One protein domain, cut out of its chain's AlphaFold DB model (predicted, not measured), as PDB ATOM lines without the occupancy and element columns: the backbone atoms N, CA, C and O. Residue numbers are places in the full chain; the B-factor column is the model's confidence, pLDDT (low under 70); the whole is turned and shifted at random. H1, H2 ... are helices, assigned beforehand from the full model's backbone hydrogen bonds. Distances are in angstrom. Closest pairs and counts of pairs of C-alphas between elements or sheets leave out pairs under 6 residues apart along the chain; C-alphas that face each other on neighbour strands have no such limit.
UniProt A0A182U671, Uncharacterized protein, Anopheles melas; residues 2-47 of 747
ATOM      1  N   PRO A   2     153.215 103.444 109.305       56.12
ATOM      2  CA  PRO A   2     152.407 103.436 110.528       56.12
ATOM      3  C   PRO A   2     152.236 102.014 111.090       56.12
ATOM      4  O   PRO A   2     152.300 101.026 110.356       56.12
ATOM      5  N   LYS A   3     152.016 101.904 112.406       65.88
ATOM      6  CA  LYS A   3     151.879 100.616 113.102       65.88
ATOM      7  C   LYS A   3     150.531  99.959 112.776       65.88
ATOM      8  O   LYS A   3     149.480 100.549 113.023       65.88
ATOM      9  N   LYS A   4     150.557  98.731 112.245       80.31
ATOM     10  CA  LYS A   4     149.352  97.953 111.919       80.31
ATOM     11  C   LYS A   4     148.641  97.521 113.212       80.31
ATOM     12  O   LYS A   4     149.119  96.650 113.932       80.31
ATOM     13  N   ASN A   5     147.504  98.140 113.514       84.81
ATOM     14  CA  ASN A   5     146.667  97.808 114.676       84.81
ATOM     15  C   ASN A   5     145.558  96.807 114.290       84.81
ATOM     16  O   ASN A   5     145.324  96.583 113.106       84.81
ATOM     17  N   GLY A   6     144.811  96.245 115.250       85.75
ATOM     18  CA  GLY A   6     143.741  95.273 114.947       85.75
ATOM     19  C   GLY A   6     142.682  95.786 113.958       85.75
ATOM     20  O   GLY A   6     142.233  95.046 113.087       85.75
ATOM     21  N   PHE A   7     142.373  97.085 113.994       89.62
ATOM     22  CA  PHE A   7     141.483  97.721 113.018       89.62
ATOM     23  C   PHE A   7     142.015  97.670 111.569       89.62
ATOM     24  O   PHE A   7     141.223  97.574 110.641       89.62
ATOM     25  N   PHE A   8     143.337  97.668 111.349       88.94
ATOM     26  CA  PHE A   8     143.926  97.528 110.008       88.94
ATOM     27  C   PHE A   8     143.634  96.147 109.405       88.94
ATOM     28  O   PHE A   8     143.218  96.046 108.253       88.94
ATOM     29  N   TYR A   9     143.771  95.089 110.208       89.12
ATOM     30  CA  TYR A   9     143.427  93.726 109.797       89.12
ATOM     31  C   TYR A   9     141.928  93.558 109.553       89.12
ATOM     32  O   TYR A   9     141.535  92.941 108.565       89.12
ATOM     33  N   PHE A  10     141.096  94.192 110.381       91.69
ATOM     34  CA  PHE A  10     139.660  94.252 110.134       91.69
ATOM     35  C   PHE A  10     139.305  94.993 108.833       91.69
ATOM     36  O   PHE A  10     138.466  94.505 108.088       91.69
ATOM     37  N   MET A  11     139.949  96.122 108.509       90.31
ATOM     38  CA  MET A  11     139.701  96.833 107.243       90.31
ATOM     39  C   MET A  11     140.051  95.988 106.011       90.31
ATOM     40  O   MET A  11     139.312  96.028 105.031       90.31
ATOM     41  N   LEU A  12     141.138  95.208 106.055       88.75
ATOM     42  CA  LEU A  12     141.523  94.305 104.962       88.75
ATOM     43  C   LEU A  12     140.485  93.196 104.733       88.75
ATOM     44  O   LEU A  12     140.084  92.944 103.597       88.75
ATOM     45  N   ASP A  13     140.026  92.552 105.805       89.81
ATOM     46  CA  ASP A  13     139.010  91.499 105.737       89.81
ATOM     47  C   ASP A  13     137.623  92.062 105.373       89.81
ATOM     48  O   ASP A  13     136.943  91.532 104.498       89.81
ATOM     49  N   TYR A  14     137.231  93.206 105.941       88.94
ATOM     50  CA  TYR A  14     136.000  93.907 105.568       88.94
ATOM     51  C   TYR A  14     135.999  94.305 104.083       88.94
ATOM     52  O   TYR A  14     135.022  94.025 103.388       88.94
ATOM     53  N   LYS A  15     137.110  94.860 103.569       88.81
ATOM     54  CA  LYS A  15     137.285  95.135 102.133       88.81
ATOM     55  C   LYS A  15     137.066  93.865 101.307       88.81
ATOM     56  O   LYS A  15     136.213  93.861 100.425       88.81
ATOM     57  N   LYS A  16     137.755  92.768 101.646       88.50
ATOM     58  CA  LYS A  16     137.641  91.477 100.948       88.50
ATOM     59  C   LYS A  16     136.205  90.927 100.943       88.50
ATOM     60  O   LYS A  16     135.757  90.392  99.930       88.50
ATOM     61  N   ARG A  17     135.467  91.071 102.051       88.56
ATOM     62  CA  ARG A  17     134.064  90.632 102.186       88.56
ATOM     63  C   ARG A  17     133.082  91.473 101.368       88.56
ATOM     64  O   ARG A  17     132.080  90.933 100.915       88.56
ATOM     65  N   GLU A  18     133.338  92.766 101.194       86.69
ATOM     66  CA  GLU A  18     132.506  93.646 100.361       86.69
ATOM     67  C   GLU A  18     132.874  93.541  98.867       86.69
ATOM     68  O   GLU A  18     131.985  93.558  98.016       86.69
ATOM     69  N   GLU A  19     134.149  93.308  98.535       87.75
ATOM     70  CA  GLU A  19     134.597  92.991  97.168       87.75
ATOM     71  C   GLU A  19     134.030  91.653  96.675       87.75
ATOM     72  O   GLU A  19     133.578  91.566  95.535       87.75
ATOM     73  N   ALA A  20     133.912  90.651  97.553       86.94
ATOM     74  CA  ALA A  20     133.192  89.406  97.267       86.94
ATOM     75  C   ALA A  20     131.679  89.603  97.006       86.94
ATOM     76  O   ALA A  20     131.040  88.723  96.436       86.94
ATOM     77  N   LYS A  21     131.105  90.758  97.383       87.19
ATOM     78  CA  LYS A  21     129.726  91.177  97.052       87.19
ATOM     79  C   LYS A  21     129.669  92.116  95.836       87.19
ATOM     80  O   LYS A  21     128.638  92.738  95.590       87.19
ATOM     81  N   GLY A  22     130.772  92.270  95.100       82.94
ATOM     82  CA  GLY A  22     130.867  93.090  93.889       82.94
ATOM     83  C   GLY A  22     131.206  94.572  94.104       82.94
ATOM     84  O   GLY A  22     131.339  95.304  93.122       82.94
ATOM     85  N   ARG A  23     131.387  95.046  95.347       82.19
ATOM     86  CA  ARG A  23     131.758  96.446  95.635       82.19
ATOM     87  C   ARG A  23     133.268  96.641  95.511       82.19
ATOM     88  O   ARG A  23     134.009  96.145  96.346       82.19
ATOM     89  N   LYS A  24     133.732  97.386  94.504       80.62
ATOM     90  CA  LYS A  24     135.164  97.689  94.302       80.62
ATOM     91  C   LYS A  24     135.583  98.938  95.088       80.62
ATOM     92  O   LYS A  24     134.904  99.956  94.997       80.62
ATOM     93  N   PHE A  25     136.721  98.885  95.785       82.62
ATOM     94  CA  PHE A  25     137.299 100.035  96.504       82.62
ATOM     95  C   PHE A  25     138.701 100.345  95.972       82.62
ATOM     96  O   PHE A  25     139.545  99.447  95.923       82.62
ATOM     97  N   SER A  26     138.988 101.602  95.625       78.62
ATOM     98  CA  SER A  26     140.289 101.976  95.042       78.62
ATOM     99  C   SER A  26     141.445 101.877  96.047       78.62
ATOM    100  O   SER A  26     142.549 101.490  95.679       78.62
ATOM    101  N   GLY A  27     141.179 102.156  97.325       82.62
ATOM    102  CA  GLY A  27     142.162 102.139  98.410       82.62
ATOM    103  C   GLY A  27     141.557 101.712  99.747       82.62
ATOM    104  O   GLY A  27     140.366 101.408  99.835       82.62
ATOM    105  N   LEU A  28     142.380 101.677 100.797       82.19
ATOM    106  CA  LEU A  28     141.913 101.439 102.172       82.19
ATOM    107  C   LEU A  28     141.193 102.666 102.753       82.19
ATOM    108  O   LEU A  28     140.341 102.524 103.624       82.19
ATOM    109  N   ASP A  29     141.477 103.856 102.234       82.00
ATOM    110  CA  ASP A  29     140.981 105.135 102.755       82.00
ATOM    111  C   ASP A  29     139.470 105.299 102.530       82.00
ATOM    112  O   ASP A  29     138.760 105.817 103.389       82.00
ATOM    113  N   GLN A  30     138.949 104.752 101.424       84.06
ATOM    114  CA  GLN A  30     137.507 104.637 101.160       84.06
ATOM    115  C   GLN A  30     136.812 103.614 102.077       84.06
ATOM    116  O   GLN A  30     135.617 103.724 102.342       84.06
ATOM    117  N   VAL A  31     137.552 102.614 102.568       85.38
ATOM    118  CA  VAL A  31     137.031 101.561 103.456       85.38
ATOM    119  C   VAL A  31     137.022 102.029 104.912       85.38
ATOM    120  O   VAL A  31     136.103 101.690 105.657       85.38
ATOM    121  N   ALA A  32     138.003 102.839 105.317       86.06
ATOM    122  CA  ALA A  32     138.197 103.312 106.686       86.06
ATOM    123  C   ALA A  32     136.955 103.925 107.373       86.06
ATOM    124  O   ALA A  32     136.688 103.523 108.510       86.06
ATOM    125  N   PRO A  33     136.160 104.834 106.764       86.94
ATOM    126  CA  PRO A  33     134.963 105.367 107.423       86.94
ATOM    127  C   PRO A  33     133.877 104.295 107.608       86.94
ATOM    128  O   PRO A  33     133.361 104.126 108.714       86.94
ATOM    129  N   ILE A  34     133.592 103.513 106.560       86.56
ATOM    130  CA  ILE A  34     132.534 102.489 106.544       86.56
ATOM    131  C   ILE A  34     132.864 101.364 107.538       86.56
ATOM    132  O   ILE A  34     132.063 101.024 108.412       86.56
ATOM    133  N   ALA A  35     134.083 100.827 107.463       86.38
ATOM    134  CA  ALA A  35     134.584  99.842 108.414       86.38
ATOM    135  C   ALA A  35     134.683 100.427 109.832       86.38
ATOM    136  O   ALA A  35     134.460  99.709 110.802       86.38
ATOM    137  N   GLY A  36     134.969 101.725 109.980       87.75
ATOM    138  CA  GLY A  36     135.019 102.414 111.269       87.75
ATOM    139  C   GLY A  36     133.686 102.391 112.021       87.75
ATOM    140  O   GLY A  36     133.669 102.155 113.230       87.75
ATOM    141  N   GLU A  37     132.560 102.565 111.327       89.56
ATOM    142  CA  GLU A  37     131.229 102.421 111.931       89.56
ATOM    143  C   GLU A  37     130.918 100.987 112.363       89.56
ATOM    144  O   GLU A  37     130.421 100.765 113.470       89.56
ATOM    145  N   VAL A  38     131.216 100.007 111.505       87.81
ATOM    146  CA  VAL A  38     130.993  98.587 111.810       87.81
ATOM    147  C   VAL A  38     131.875  98.156 112.986       87.81
ATOM    148  O   VAL A  38     131.391  97.535 113.929       87.81
ATOM    149  N   TRP A  39     133.145  98.565 112.994       88.44
ATOM    150  CA  TRP A  39     134.091  98.292 114.075       88.44
ATOM    151  C   TRP A  39     133.635  98.889 115.406       88.44
ATOM    152  O   TRP A  39     133.697  98.196 116.422       88.44
ATOM    153  N   LYS A  40     133.118 100.131 115.422       89.31
ATOM    154  CA  LYS A  40     132.518 100.753 116.621       89.31
ATOM    155  C   LYS A  40     131.373  99.909 117.194       89.31
ATOM    156  O   LYS A  40     131.313  99.757 118.410       89.31
ATOM    157  N   LYS A  41     130.535  99.318 116.333       90.44
ATOM    158  CA  LYS A  41     129.392  98.456 116.699       90.44
ATOM    159  C   LYS A  41     129.791  97.027 117.130       90.44
ATOM    160  O   LYS A  41     128.961  96.327 117.699       90.44
ATOM    161  N   MET A  42     131.031  96.584 116.890       89.44
ATOM    162  CA  MET A  42     131.513  95.245 117.281       89.44
ATOM    163  C   MET A  42     131.906  95.126 118.760       89.44
ATOM    164  O   MET A  42     132.585  95.994 119.310       89.44
ATOM    165  N   ASN A  43     131.582  93.982 119.366       90.56
ATOM    166  CA  ASN A  43     131.960  93.634 120.739       90.56
ATOM    167  C   ASN A  43     133.434  93.199 120.855       90.56
ATOM    168  O   ASN A  43     134.072  92.821 119.872       90.56
ATOM    169  N   ALA A  44     133.986  93.207 122.075       86.00
ATOM    170  CA  ALA A  44     135.403  92.908 122.327       86.00
ATOM    171  C   ALA A  44     135.864  91.554 121.744       86.00
ATOM    172  O   ALA A  44     136.875  91.515 121.047       86.00
ATOM    173  N   GLN A  45     135.077  90.488 121.935       86.38
ATOM    174  CA  GLN A  45     135.331  89.148 121.377       86.38
ATOM    175  C   GLN A  45     135.362  89.135 119.837       86.38
ATOM    176  O   GLN A  45     136.160  88.429 119.233       86.38
ATOM    177  N   GLN A  46     134.543  89.957 119.172       87.38
ATOM    178  CA  GLN A  46     134.547  90.065 117.706       87.38
ATOM    179  C   GLN A  46     135.782  90.817 117.190       87.38
ATOM    180  O   GLN A  46     136.237  90.560 116.079       87.38
ATOM    181  N   ARG A  47     136.348  91.728 117.994       89.75
ATOM    182  CA  ARG A  47     137.599  92.444 117.686       89.75
ATOM    183  C   ARG A  47     138.855  91.626 118.026       89.75
ATOM    184  O   ARG A  47     139.928  91.908 117.496       89.75
TER     185      ARG A  47
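AT A GLANCE: This is residues 2 to 47 of the 747 residues of an uncharacterized protein of Anopheles melas (UniProt A0A182U671). Two helices, H1 and H2, cross as an X near Met 11 and Ala 35, one packed on the other. A long loop, residues 20 to 30, joins the end of H1 to the beginning of H2, and past H2 the chain turns back as the very short helix H3, whose last residue, Arg 47, comes near the beginning of H1; residues 40 to 46 stick out from the crossed pair. The printed part has 46 residues with three named helices in the order H1, H2, H3 and no named strand, and its class is all helix. It is compact, with a radius of gyration of the C-alphas of 10.6 A, and the C-alphas span 29 by 25 by 14 A along their three main axes.

IN THESE COORDINATES: The longest helix is H1, residues 6 to 19, which measures 20.1 A from C-alpha 6 at (143.741, 95.273, 114.947) to C-alpha 19 at (134.597, 92.991, 97.168). H2 holds residues 31 to 41 and is 15.6 A long from first to last C-alpha; its first C-alpha is at (137.031, 101.561, 103.456). H3 holds residues 44 to 47, 5.2 A from first to last C-alpha, and ends with C-alpha 47 at (137.599, 92.444, 117.686).

HOW THE PARTS SIT: H1 and H2 touch, with 8 pairs of C-alphas within 8 A. Their closest C-alphas are those of Met 11 and Ala 35, 6.1 A apart, and their centres are 9.8 A apart. They run opposite ways at a steep tilt of 68 degrees, only just short of about perpendicular. H3 touches no helix. It is close to H1 but not clearly touching, the closest C-alphas being those of Gly 6 and Arg 47, 7.3 A apart. It is also close to H2 but not clearly touching, with the closest C-alphas those of Trp 39 and Arg 47, 7.7 A apart. In H1 and H2 every pair of O i and N i+4 is within hydrogen-bond range; H3, with 4 residues, is too short for such a pair, and its one pair of O i and N i+3 is within range.

THE WHOLE: The two C-alphas farthest apart are those of Ser 26 and Gln 45, at 29.7 A, while the first and last printed C-alphas, those of Pro 2 and Arg 47, are 19.8 A apart. The link from H1 to H2 is long, with 11 residues, and the link from H2 to H3 is tight, with 2 residues. Residues 40 to 46, of which 44 to 46 belong to H3, stand free. The printed part has no cut. The mean pLDDT of the printed part is 85.6, and residues 2 to 3 are under 70.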